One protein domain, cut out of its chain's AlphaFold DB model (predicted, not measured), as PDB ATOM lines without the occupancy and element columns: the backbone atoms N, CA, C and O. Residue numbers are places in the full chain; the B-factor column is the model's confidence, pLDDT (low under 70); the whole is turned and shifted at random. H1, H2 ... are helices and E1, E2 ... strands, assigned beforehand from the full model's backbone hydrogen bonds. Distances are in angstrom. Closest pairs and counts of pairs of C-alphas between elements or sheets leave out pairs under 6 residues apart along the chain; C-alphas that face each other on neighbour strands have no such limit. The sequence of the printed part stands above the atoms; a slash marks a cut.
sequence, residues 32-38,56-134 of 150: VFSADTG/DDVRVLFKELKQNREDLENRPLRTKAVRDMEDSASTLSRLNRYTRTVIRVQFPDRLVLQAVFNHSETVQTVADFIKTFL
ATOM      1  N   VAL A  32      45.423  41.699  26.010       89.25
ATOM      2  CA  VAL A  32      45.461  43.162  25.983       89.25
ATOM      3  C   VAL A  32      46.310  43.593  24.802       89.25
ATOM      4  O   VAL A  32      47.432  43.118  24.634       89.25
ATOM      5  N   PHE A  33      45.765  44.473  23.973       87.88
ATOM      6  CA  PHE A  33      46.478  45.062  22.847       87.88
ATOM      7  C   PHE A  33      46.113  46.536  22.710       87.88
ATOM      8  O   PHE A  33      45.022  46.950  23.105       87.88
ATOM      9  N   SER A  34      47.015  47.330  22.146       86.31
ATOM     10  CA  SER A  34      46.742  48.732  21.857       86.31
ATOM     11  C   SER A  34      46.015  48.851  20.516       86.31
ATOM     12  O   SER A  34      46.346  48.169  19.545       86.31
ATOM     13  N   ALA A  35      44.989  49.698  20.457       82.81
ATOM     14  CA  ALA A  35      44.198  49.898  19.242       82.81
ATOM     15  C   ALA A  35      44.996  50.553  18.095       82.81
ATOM     16  O   ALA A  35      44.547  50.529  16.953       82.81
ATOM     17  N   ASP A  36      46.153  51.143  18.395       80.44
ATOM     18  CA  ASP A  36      47.075  51.788  17.456       80.44
ATOM     19  C   ASP A  36      48.162  50.851  16.905       80.44
ATOM     20  O   ASP A  36      48.810  51.197  15.925       80.44
ATOM     21  N   THR A  37      48.332  49.651  17.468       78.06
ATOM     22  CA  THR A  37      49.317  48.664  16.990       78.06
ATOM     23  C   THR A  37      48.987  48.122  15.591       78.06
ATOM     24  O   THR A  37      49.838  47.528  14.931       78.06
ATOM     25  N   GLY A  38      47.744  48.285  15.131       72.56
ATOM     26  CA  GLY A  38      47.335  47.901  13.785       72.56
ATOM     27  C   GLY A  38      47.724  48.964  12.764       72.56
ATOM     28  O   GLY A  38      47.142  50.045  12.763       72.56
ATOM     29  N   ASP A  56      22.561  38.378 -12.108       94.50
ATOM     30  CA  ASP A  56      22.258  37.525 -10.959       94.50
ATOM     31  C   ASP A  56      21.741  38.334  -9.765       94.50
ATOM     32  O   ASP A  56      20.743  37.941  -9.157       94.50
ATOM     33  N   ASP A  57      22.315  39.510  -9.499       95.12
ATOM     34  CA  ASP A  57      21.850  40.405  -8.433       95.12
ATOM     35  C   ASP A  57      20.428  40.888  -8.709       95.12
ATOM     36  O   ASP A  57      19.567  40.863  -7.829       95.12
ATOM     37  N   VAL A  58      20.135  41.231  -9.968       95.56
ATOM     38  CA  VAL A  58      18.782  41.610 -10.400       95.56
ATOM     39  C   VAL A  58      17.793  40.461 -10.192       95.56
ATOM     40  O   VAL A  58      16.664  40.690  -9.751       95.56
ATOM     41  N   ARG A  59      18.192  39.212 -10.465       96.06
ATOM     42  CA  ARG A  59      17.341  38.032 -10.222       96.06
ATOM     43  C   ARG A  59      17.074  37.827  -8.734       96.06
ATOM     44  O   ARG A  59      15.934  37.530  -8.370       96.06
ATOM     45  N   VAL A  60      18.093  37.976  -7.886       96.50
ATOM     46  CA  VAL A  60      17.958  37.864  -6.425       96.50
ATOM     47  C   VAL A  60      17.040  38.962  -5.896       96.50
ATOM     48  O   VAL A  60      16.063  38.649  -5.215       96.50
ATOM     49  N   LEU A  61      17.273  40.213  -6.293       95.94
ATOM     50  CA  LEU A  61      16.459  41.353  -5.887       95.94
ATOM     51  C   LEU A  61      15.003  41.189  -6.329       95.94
ATOM     52  O   LEU A  61      14.081  41.394  -5.543       95.94
ATOM     53  N   PHE A  62      14.769  40.768  -7.572       96.44
ATOM     54  CA  PHE A  62      13.414  40.530  -8.065       96.44
ATOM     55  C   PHE A  62      12.703  39.423  -7.280       96.44
ATOM     56  O   PHE A  62      11.524  39.560  -6.943       96.44
ATOM     57  N   LYS A  63      13.411  38.333  -6.959       96.62
ATOM     58  CA  LYS A  63      12.875  37.249  -6.130       96.62
ATOM     59  C   LYS A  63      12.499  37.755  -4.736       96.62
ATOM     60  O   LYS A  63      11.414  37.431  -4.265       96.62
ATOM     61  N   GLU A  64      13.360  38.549  -4.108       96.12
ATOM     62  CA  GLU A  64      13.112  39.128  -2.787       96.12
ATOM     63  C   GLU A  64      11.918  40.089  -2.805       96.12
ATOM     64  O   GLU A  64      11.021  39.968  -1.975       96.12
ATOM     65  N   LEU A  65      11.836  40.981  -3.796       96.12
ATOM     66  CA  LEU A  65      10.702  41.894  -3.965       96.12
ATOM     67  C   LEU A  65       9.385  41.138  -4.157       96.12
ATOM     68  O   LEU A  65       8.369  41.497  -3.558       96.12
ATOM     69  N   LYS A  66       9.398  40.084  -4.979       95.31
ATOM     70  CA  LYS A  66       8.229  39.230  -5.191       95.31
ATOM     71  C   LYS A  66       7.816  38.538  -3.894       95.31
ATOM     72  O   LYS A  66       6.640  38.585  -3.545       95.31
ATOM     73  N   GLN A  67       8.769  37.947  -3.175       94.25
ATOM     74  CA  GLN A  67       8.508  37.267  -1.911       94.25
ATOM     75  C   GLN A  67       7.963  38.236  -0.856       94.25
ATOM     76  O   GLN A  67       6.942  37.955  -0.245       94.25
ATOM     77  N   ASN A  68       8.573  39.411  -0.695       93.88
ATOM     78  CA  ASN A  68       8.112  40.418   0.258       93.88
ATOM     79  C   ASN A  68       6.689  40.900  -0.070       93.88
ATOM     80  O   ASN A  68       5.863  41.076   0.822       93.88
ATOM     81  N   ARG A  69       6.368  41.072  -1.359       94.50
ATOM     82  CA  ARG A  69       5.001  41.388  -1.786       94.50
ATOM     83  C   ARG A  69       4.024  40.276  -1.401       94.50
ATOM     84  O   ARG A  69       2.977  40.571  -0.831       94.50
ATOM     85  N   GLU A  70       4.364  39.023  -1.694       92.69
ATOM     86  CA  GLU A  70       3.539  37.863  -1.341       92.69
ATOM     87  C   GLU A  70       3.344  37.751   0.178       92.69
ATOM     88  O   GLU A  70       2.218  37.526   0.626       92.69
ATOM     89  N   ASP A  71       4.400  37.986   0.960       90.44
ATOM     90  CA  ASP A  71       4.388  37.966   2.424       90.44
ATOM     91  C   ASP A  71       3.528  39.089   3.016       90.44
ATOM     92  O   ASP A  71       2.882  38.884   4.043       90.44
ATOM     93  N   LEU A  72       3.498  40.273   2.396       88.94
ATOM     94  CA  LEU A  72       2.671  41.403   2.833       88.94
ATOM     95  C   LEU A  72       1.196  41.222   2.461       88.94
ATOM     96  O   LEU A  72       0.325  41.503   3.285       88.94
ATOM     97  N   GLU A  73       0.915  40.753   1.245       91.56
ATOM     98  CA  GLU A  73      -0.450  40.526   0.759       91.56
ATOM     99  C   GLU A  73      -1.104  39.312   1.442       91.56
ATOM    100  O   GLU A  73      -2.293  39.355   1.757       91.56
ATOM    101  N   ASN A  74      -0.338  38.251   1.730       86.88
ATOM    102  CA  ASN A  74      -0.857  36.973   2.238       86.88
ATOM    103  C   ASN A  74      -0.405  36.643   3.668       86.88
ATOM    104  O   ASN A  74      -0.410  35.472   4.060       86.88
ATOM    105  N   ARG A  75      -0.006  37.643   4.468       82.50
ATOM    106  CA  ARG A  75       0.560  37.392   5.800       82.50
ATOM    107  C   ARG A  75      -0.425  36.639   6.707       82.50
ATOM    108  O   ARG A  75      -1.463  37.203   7.069       82.50
ATOM    109  N   PRO A  76      -0.110  35.412   7.164       84.12
ATOM    110  CA  PRO A  76      -1.001  34.675   8.048       84.12
ATOM    111  C   PRO A  76      -1.059  35.315   9.443       84.12
ATOM    112  O   PRO A  76      -0.089  35.906   9.934       84.12
ATOM    113  N   LEU A  77      -2.197  35.165  10.128       84.44
ATOM    114  CA  LEU A  77      -2.339  35.604  11.516       84.44
ATOM    115  C   LEU A  77      -1.436  34.762  12.425       84.44
ATOM    116  O   LEU A  77      -1.660  33.570  12.626       84.44
ATOM    117  N   ARG A  78      -0.429  35.396  13.031       84.12
ATOM    118  CA  ARG A  78       0.431  34.742  14.025       84.12
ATOM    119  C   ARG A  78      -0.241  34.767  15.391       84.12
ATOM    120  O   ARG A  78      -0.319  35.831  16.016       84.12
ATOM    121  N   THR A  79      -0.712  33.608  15.844       91.12
ATOM    122  CA  THR A  79      -1.274  33.421  17.188       91.12
ATOM    123  C   THR A  79      -0.174  33.465  18.248       91.12
ATOM    124  O   THR A  79       1.009  33.321  17.940       91.12
ATOM    125  N   LYS A  80      -0.558  33.646  19.517       90.50
ATOM    126  CA  LYS A  80       0.386  33.637  20.643       90.50
ATOM    127  C   LYS A  80       1.217  32.344  20.682       90.50
ATOM    128  O   LYS A  80       2.432  32.416  20.759       90.50
ATOM    129  N   ALA A  81       0.571  31.190  20.512       89.50
ATOM    130  CA  ALA A  81       1.245  29.891  20.529       89.50
ATOM    131  C   ALA A  81       2.309  29.745  19.425       89.50
ATOM    132  O   ALA A  81       3.383  29.208  19.676       89.50
ATOM    133  N   VAL A  82       2.034  30.248  18.216       89.19
ATOM    134  CA  VAL A  82       2.994  30.210  17.098       89.19
ATOM    135  C   VAL A  82       4.198  31.115  17.370       89.19
ATOM    136  O   VAL A  82       5.326  30.726  17.081       89.19
ATOM    137  N   ARG A  83       3.983  32.296  17.966       90.25
ATOM    138  CA  ARG A  83       5.080  33.198  18.359       90.25
ATOM    139  C   ARG A  83       5.964  32.567  19.430       90.25
ATOM    140  O   ARG A  83       7.160  32.453  19.211       90.25
ATOM    141  N   ASP A  84       5.367  32.061  20.508       91.56
ATOM    142  CA  ASP A  84       6.106  31.448  21.618       91.56
ATOM    143  C   ASP A  84       6.934  30.225  21.148       91.56
ATOM    144  O   ASP A  84       8.075  30.014  21.576       91.56
ATOM    145  N   MET A  85       6.391  29.425  20.221       91.19
ATOM    146  CA  MET A  85       7.098  28.283  19.625       91.19
ATOM    147  C   MET A  85       8.272  28.716  18.735       91.19
ATOM    148  O   MET A  85       9.363  28.158  18.840       91.19
ATOM    149  N   GLU A  86       8.078  29.705  17.864       89.25
ATOM    150  CA  GLU A  86       9.162  30.215  17.020       89.25
ATOM    151  C   GLU A  86      10.249  30.920  17.839       89.25
ATOM    152  O   GLU A  86      11.436  30.729  17.572       89.25
ATOM    153  N   ASP A  87       9.867  31.677  18.868       89.25
ATOM    154  CA  ASP A  87      10.798  32.385  19.745       89.25
ATOM    155  C   ASP A  87      11.653  31.403  20.551       89.25
ATOM    156  O   ASP A  87      12.873  31.573  20.650       89.25
ATOM    157  N   SER A  88      11.050  30.338  21.083       87.81
ATOM    158  CA  SER A  88      11.786  29.286  21.792       87.81
ATOM    159  C   SER A  88      12.723  28.510  20.862       87.81
ATOM    160  O   SER A  88      13.898  28.339  21.193       87.81
ATOM    161  N   ALA A  89      12.265  28.115  19.670       89.81
ATOM    162  CA  ALA A  89      13.101  27.441  18.676       89.81
ATOM    163  C   ALA A  89      14.262  28.330  18.191       89.81
ATOM    164  O   ALA A  89      15.406  27.876  18.108       89.81
ATOM    165  N   SER A  90      13.991  29.610  17.922       87.44
ATOM    166  CA  SER A  90      14.997  30.609  17.545       87.44
ATOM    167  C   SER A  90      16.011  30.823  18.665       87.44
ATOM    168  O   SER A  90      17.219  30.821  18.421       87.44
ATOM    169  N   THR A  91      15.545  30.932  19.911       84.81
ATOM    170  CA  THR A  91      16.415  31.084  21.082       84.81
ATOM    171  C   THR A  91      17.330  29.876  21.238       84.81
ATOM    172  O   THR A  91      18.544  30.052  21.313       84.81
ATOM    173  N   LEU A  92      16.795  28.653  21.197       86.00
ATOM    174  CA  LEU A  92      17.600  27.431  21.284       86.00
ATOM    175  C   LEU A  92      18.607  27.316  20.131       86.00
ATOM    176  O   LEU A  92      19.772  26.995  20.358       86.00
ATOM    177  N   SER A  93      18.189  27.636  18.902       87.62
ATOM    178  CA  SER A  93      19.070  27.647  17.728       87.62
ATOM    179  C   SER A  93      20.221  28.645  17.885       87.62
ATOM    180  O   SER A  93      21.376  28.315  17.614       87.62
ATOM    181  N   ARG A  94      19.935  29.854  18.385       85.62
ATOM    182  CA  ARG A  94      20.947  30.888  18.647       85.62
ATOM    183  C   ARG A  94      21.917  30.481  19.754       85.62
ATOM    184  O   ARG A  94      23.116  30.679  19.581       85.62
ATOM    185  N   LEU A  95      21.421  29.902  20.848       85.31
ATOM    186  CA  LEU A  95      22.259  29.422  21.953       85.31
ATOM    187  C   LEU A  95      23.197  28.299  21.488       85.31
ATOM    188  O   LEU A  95      24.398  28.355  21.735       85.31
ATOM    189  N   ASN A  96      22.688  27.341  20.709       83.44
ATOM    190  CA  ASN A  96      23.512  26.265  20.154       83.44
ATOM    191  C   ASN A  96      24.541  26.765  19.133       83.44
ATOM    192  O   ASN A  96      25.644  26.230  19.063       83.44
ATOM    193  N   ARG A  97      24.195  27.779  18.330       87.00
ATOM    194  CA  ARG A  97      25.100  28.333  17.313       87.00
ATOM    195  C   ARG A  97      26.249  29.137  17.923       87.00
ATOM    196  O   ARG A  97      27.352  29.109  17.387       87.00
ATOM    197  N   TYR A  98      25.993  29.859  19.012       86.44
ATOM    198  CA  TYR A  98      26.933  30.827  19.577       86.44
ATOM    199  C   TYR A  98      27.307  30.489  21.020       86.44
ATOM    200  O   TYR A  98      27.019  31.248  21.936       86.44
ATOM    201  N   THR A  99      27.979  29.356  21.236       85.81
ATOM    202  CA  THR A  99      28.382  28.880  22.577       85.81
ATOM    203  C   THR A  99      29.428  29.765  23.264       85.81
ATOM    204  O   THR A  99      29.590  29.722  24.481       85.81
ATOM    205  N   ARG A 100      30.172  30.566  22.498       89.38
ATOM    206  CA  ARG A 100      31.216  31.457  23.012       89.38
ATOM    207  C   ARG A 100      31.029  32.858  22.453       89.38
ATOM    208  O   ARG A 100      30.796  33.026  21.259       89.38
ATOM    209  N   THR A 101      31.213  33.843  23.320       90.38
ATOM    210  CA  THR A 101      31.111  35.267  23.022       90.38
ATOM    211  C   THR A 101      32.442  35.923  23.341       90.38
ATOM    212  O   THR A 101      32.940  35.816  24.457       90.38
ATOM    213  N   VAL A 102      33.028  36.616  22.371       92.38
ATOM    214  CA  VAL A 102      34.234  37.419  22.593       92.38
ATOM    215  C   VAL A 102      33.802  38.845  22.905       92.38
ATOM    216  O   VAL A 102      33.122  39.470  22.095       92.38
ATOM    217  N   ILE A 103      34.189  39.358  24.069       92.62
ATOM    218  CA  ILE A 103      33.906  40.737  24.476       92.62
ATOM    219  C   ILE A 103      35.205  41.530  24.411       92.62
ATOM    220  O   ILE A 103      36.236  41.076  24.904       92.62
ATOM    221  N   ARG A 104      35.141  42.713  23.793       93.12
ATOM    222  CA  ARG A 104      36.240  43.678  23.710       93.12
ATOM    223  C   ARG A 104      35.855  44.939  24.469       93.12
ATOM    224  O   ARG A 104      34.823  45.536  24.179       93.12
ATOM    225  N   VAL A 105      36.685  45.327  25.423       91.00
ATOM    226  CA  VAL A 105      36.516  46.526  26.243       91.00
ATOM    227  C   VAL A 105      37.610  47.498  25.851       91.00
ATOM    228  O   VAL A 105      38.787  47.201  26.027       91.00
ATOM    229  N   GLN A 106      37.216  48.636  25.288       91.69
ATOM    230  CA  GLN A 106      38.136  49.699  24.917       91.69
ATOM    231  C   GLN A 106      38.244  50.701  26.063       91.69
ATOM    232  O   GLN A 106      37.245  51.287  26.484       91.69
ATOM    233  N   PHE A 107      39.461  50.897  26.550       89.69
ATOM    234  CA  PHE A 107      39.779  51.873  27.575       89.69
ATOM    235  C   PHE A 107      40.098  53.249  26.958       89.69
ATOM    236  O   PHE A 107      40.436  53.348  25.771       89.69
ATOM    237  N   PRO A 108      39.991  54.341  27.742       88.00
ATOM    238  CA  PRO A 108      40.289  55.696  27.266       88.00
ATOM    239  C   PRO A 108      41.741  55.903  26.806       88.00
ATOM    240  O   PRO A 108      42.007  56.781  25.990       88.00
ATOM    241  N   ASP A 109      42.669  55.090  27.305       86.00
ATOM    242  CA  ASP A 109      44.094  55.073  26.949       86.00
ATOM    243  C   ASP A 109      44.388  54.318  25.638       86.00
ATOM    244  O   ASP A 109      45.547  54.136  25.276       86.00
ATOM    245  N   ARG A 110      43.338  53.926  24.901       85.31
ATOM    246  CA  ARG A 110      43.390  53.145  23.655       85.31
ATOM    247  C   ARG A 110      43.827  51.691  23.835       85.31
ATOM    248  O   ARG A 110      44.006  51.002  22.829       85.31
ATOM    249  N   LEU A 111      43.925  51.191  25.066       88.44
ATOM    250  CA  LEU A 111      44.073  49.762  25.317       88.44
ATOM    251  C   LEU A 111      42.743  49.042  25.096       88.44
ATOM    252  O   LEU A 111      41.664  49.549  25.410       88.44
ATOM    253  N   VAL A 112      42.819  47.831  24.559       90.75
ATOM    254  CA  VAL A 112      41.671  46.953  24.350       90.75
ATOM    255  C   VAL A 112      41.904  45.651  25.099       90.75
ATOM    256  O   VAL A 112      42.824  44.899  24.781       90.75
ATOM    257  N   LEU A 113      41.035  45.366  26.069       91.06
ATOM    258  CA  LEU A 113      40.953  44.071  26.738       91.06
ATOM    259  C   LEU A 113      39.941  43.196  26.000       91.06
ATOM    260  O   LEU A 113      38.747  43.497  25.972       91.06
ATOM    261  N   GLN A 114      40.408  42.103  25.408       91.88
ATOM    262  CA  GLN A 114      39.562  41.093  24.781       91.88
ATOM    263  C   GLN A 114      39.512  39.855  25.668       91.88
ATOM    264  O   GLN A 114      40.563  39.336  26.011       91.88
ATOM    265  N   ALA A 115      38.325  39.333  25.975       92.62
ATOM    266  CA  ALA A 115      38.160  38.100  26.747       92.62
ATOM    267  C   ALA A 115      37.005  37.237  26.218       92.62
ATOM    268  O   ALA A 115      36.082  37.737  25.565       92.62
ATOM    269  N   VAL A 116      37.068  35.928  26.482       92.38
ATOM    270  CA  VAL A 116      36.071  34.948  26.027       92.38
ATOM    271  C   VAL A 116      35.096  34.603  27.153       92.38
ATOM    272  O   VAL A 116      35.487  34.154  28.228       92.38
ATOM    273  N   PHE A 117      33.807  34.750  26.877       91.38
ATOM    274  CA  PHE A 117      32.704  34.455  27.786       91.38
ATOM    275  C   PHE A 117      31.779  33.391  27.192       91.38
ATOM    276  O   PHE A 117      31.738  33.176  25.979       91.38
ATOM    277  N   ASN A 118      31.025  32.712  28.045       88.94
ATOM    278  CA  ASN A 118      29.941  31.829  27.632       88.94
ATOM    279  C   ASN A 118      28.658  32.653  27.407       88.94
ATOM    280  O   ASN A 118      28.429  33.649  28.091       88.94
ATOM    281  N   HIS A 119      27.787  32.230  26.487       84.62
ATOM    282  CA  HIS A 119      26.534  32.938  26.175       84.62
ATOM    283  C   HIS A 119      25.572  33.068  27.368       84.62
ATOM    284  O   HIS A 119      24.662  33.890  27.337       84.62
ATOM    285  N   SER A 120      25.747  32.234  28.397       85.31
ATOM    286  CA  SER A 120      24.905  32.218  29.599       85.31
ATOM    287  C   SER A 120      25.418  33.142  30.704       85.31
ATOM    288  O   SER A 120      24.767  33.259  31.740       85.31
ATOM    289  N   GLU A 121      26.594  33.752  30.534       87.88
ATOM    290  CA  GLU A 121      27.166  34.643  31.542       87.88
ATOM    291  C   GLU A 121      26.476  36.004  31.541       87.88
ATOM    292  O   GLU A 121      26.024  36.515  30.516       87.88
ATOM    293  N   THR A 122      26.380  36.597  32.728       92.06
ATOM    294  CA  THR A 122      25.699  37.880  32.908       92.06
ATOM    295  C   THR A 122      26.648  39.047  32.678       92.06
ATOM    296  O   THR A 122      27.863  38.928  32.833       92.06
ATOM    297  N   VAL A 123      26.084  40.226  32.406       91.62
ATOM    298  CA  VAL A 123      26.853  41.481  32.330       91.62
ATOM    299  C   VAL A 123      27.606  41.758  33.636       91.62
ATOM    300  O   VAL A 123      28.714  42.282  33.606       91.62
ATOM    301  N   GLN A 124      27.048  41.352  34.781       92.69
ATOM    302  CA  GLN A 124      27.709  41.494  36.077       92.69
ATOM    303  C   GLN A 124      29.021  40.700  36.131       92.69
ATOM    304  O   GLN A 124      30.043  41.240  36.539       92.69
ATOM    305  N   THR A 125      29.023  39.463  35.628       91.44
ATOM    306  CA  THR A 125      30.228  38.625  35.526       91.44
ATOM    307  C   THR A 125      31.308  39.293  34.676       91.44
ATOM    308  O   THR A 125      32.483  39.266  35.034       91.44
ATOM    309  N   VAL A 126      30.912  39.937  33.574       90.62
ATOM    310  CA  VAL A 126      31.827  40.702  32.714       90.62
ATOM    311  C   VAL A 126      32.386  41.914  33.462       90.62
ATOM    312  O   VAL A 126      33.590  42.148  33.436       90.62
ATOM    313  N   ALA A 127      31.541  42.668  34.168       90.88
ATOM    314  CA  ALA A 127      31.964  43.836  34.935       90.88
ATOM    315  C   ALA A 127      32.929  43.466  36.070       90.88
ATOM    316  O   ALA A 127      33.933  44.147  36.269       90.88
ATOM    317  N   ASP A 128      32.651  42.387  36.797       90.88
ATOM    318  CA  ASP A 128      33.512  41.917  37.880       90.88
ATOM    319  C   ASP A 128      34.843  41.389  37.351       90.88
ATOM    320  O   ASP A 128      35.878  41.676  37.944       90.88
ATOM    321  N   PHE A 129      34.839  40.729  36.190       90.25
ATOM    322  CA  PHE A 129      36.066  40.374  35.484       90.25
ATOM    323  C   PHE A 129      36.890  41.619  35.138       90.25
ATOM    324  O   PHE A 129      38.057  41.686  35.508       90.25
ATOM    325  N   ILE A 130      36.293  42.642  34.514       88.81
ATOM    326  CA  ILE A 130      37.002  43.880  34.141       88.81
ATOM    327  C   ILE A 130      37.616  44.565  35.369       88.81
ATOM    328  O   ILE A 130      38.758  45.008  35.305       88.81
ATOM    329  N   LYS A 131      36.903  44.606  36.504       88.25
ATOM    330  CA  LYS A 131      37.418  45.194  37.752       88.25
ATOM    331  C   LYS A 131      38.711  44.539  38.240       88.25
ATOM    332  O   LYS A 131      39.498  45.224  38.875       88.25
ATOM    333  N   THR A 132      38.951  43.258  37.948       86.12
ATOM    334  CA  THR A 132      40.214  42.593  38.329       86.12
ATOM    335  C   THR A 132      41.434  43.116  37.567       86.12
ATOM    336  O   THR A 132      42.552  42.961  38.046       86.12
ATOM    337  N   PHE A 133      41.227  43.767  36.416       83.25
ATOM    338  CA  PHE A 133      42.279  44.384  35.599       83.25
ATOM    339  C   PHE A 133      42.394  45.897  35.813       83.25
ATOM    340  O   PHE A 133      43.238  46.536  35.191       83.25
ATOM    341  N   LEU A 134      41.539  46.479  36.658       84.12
ATOM    342  CA  LEU A 134      41.576  47.895  36.991       84.12
ATOM    343  C   LEU A 134      42.303  48.086  38.319       84.12
ATOM    344  O   LEU A 134      42.033  47.386  39.295       84.12
TER     345      LEU A 134
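AT A GLANCE: This is residues 32 to 38 and 56 to 134 of the 150 residues of the protein "UBX domain-containing protein" of Graphocephala atropunctata (UniProt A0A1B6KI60). Picture a small head with a long, angled arm: the head is a three-stranded sheet, made of the hairpin E2 and E3 with the short E1 at E3's free side, and H3 lies over one face of it while no helix is on the other. The arm leads away from the start of E2 through H2 and then turns through residues 74 to 79 into H1; residues 56 to 93, which hold H1 and most of H2, stand free and stick out. You have 86 printed residues with three named helices and three named strands, in the order E1 H1 H2 E2 E3 H3 along the chain; the sheet runs E1 E3 E2, all antiparallel, and the class is mixed, helices and strands. The whole is extended, with a radius of gyration of the C-alphas of 21.5 A, and it spans 56 by 37 by 21 A.

HOW THE PARTS SIT: Begin at the first printed residue with E1, residues 32 to 34, an edge strand of the sheet. Beside it look for E3, residues 111 to 118, the inner strand: the two are antiparallel at 144 degrees between their directions, the C-alphas of Val 32 and Leu 113 face each other at 4.7 A, and N 112 and O 33 are within hydrogen-bond range at 2.8 A. On the other side of E3 is E2, residues 100 to 106, the second edge strand. E2 and E3 form a hairpin, antiparallel at 159 degrees; see N 101 and O 117 at 2.8 A and N 105 and O 113 at 2.8 A, both within hydrogen-bond range. Then turn to H3, residues 123 to 132, which is on the sheet at a height of 9.7 A, on a local plane fitted to just 6 of the sheet's C-alphas. It is over E3, and only just over E2, with 3 of its C-alphas there; its line stands at 44 degrees to that of E3 on the local plane, slantwise to the strands. H3 and E3 are near each other, with 7 pairs of C-alphas within 10 A. Away from the sheet, H1, residues 56 to 73, and H2, residues 80 to 97, are apart from each other, and neither is on the sheet. In H1, H2 and H3 every O i to N i+4 pair is within hydrogen-bond range.

IN THESE COORDINATES: Find C-alpha 32 at (45.461, 43.162, 25.983), where E1 begins; it runs to Ser 34. Past the cut, C-alpha 56 at (22.258, 37.525, -10.959) opens H1, which runs 25.7 A to Glu 73. H2 goes from Lys 80 to Arg 97 over 25.5 A. E2 covers 19.6 A from Arg 100 to Gln 106, and E3 covers 22.9 A from Leu 111 to Asn 118. H3 starts at Val 123 and ends, 14.7 A on, at C-alpha 132, (40.214, 42.593, 38.329).

THE WHOLE: Look for the two C-alphas farthest apart, those of Glu 73 and Leu 134, at 56.0 A; the outline is flat, but only just. Without residues 56 to 93, the body of 48 residues spans 35 by 24 by 12 A. Residues 39 to 55 are not printed, and C-alphas 38 and 56 are 36.7 A apart across this cut, which lies in the link from E1 to H1. Of the links printed whole, H2 to E2, E2 to E3 and E3 to H3 are tight, H1 to H2 is short, and none is long. The mean pLDDT of the printed part is 89.4, and no printed residue is under 70.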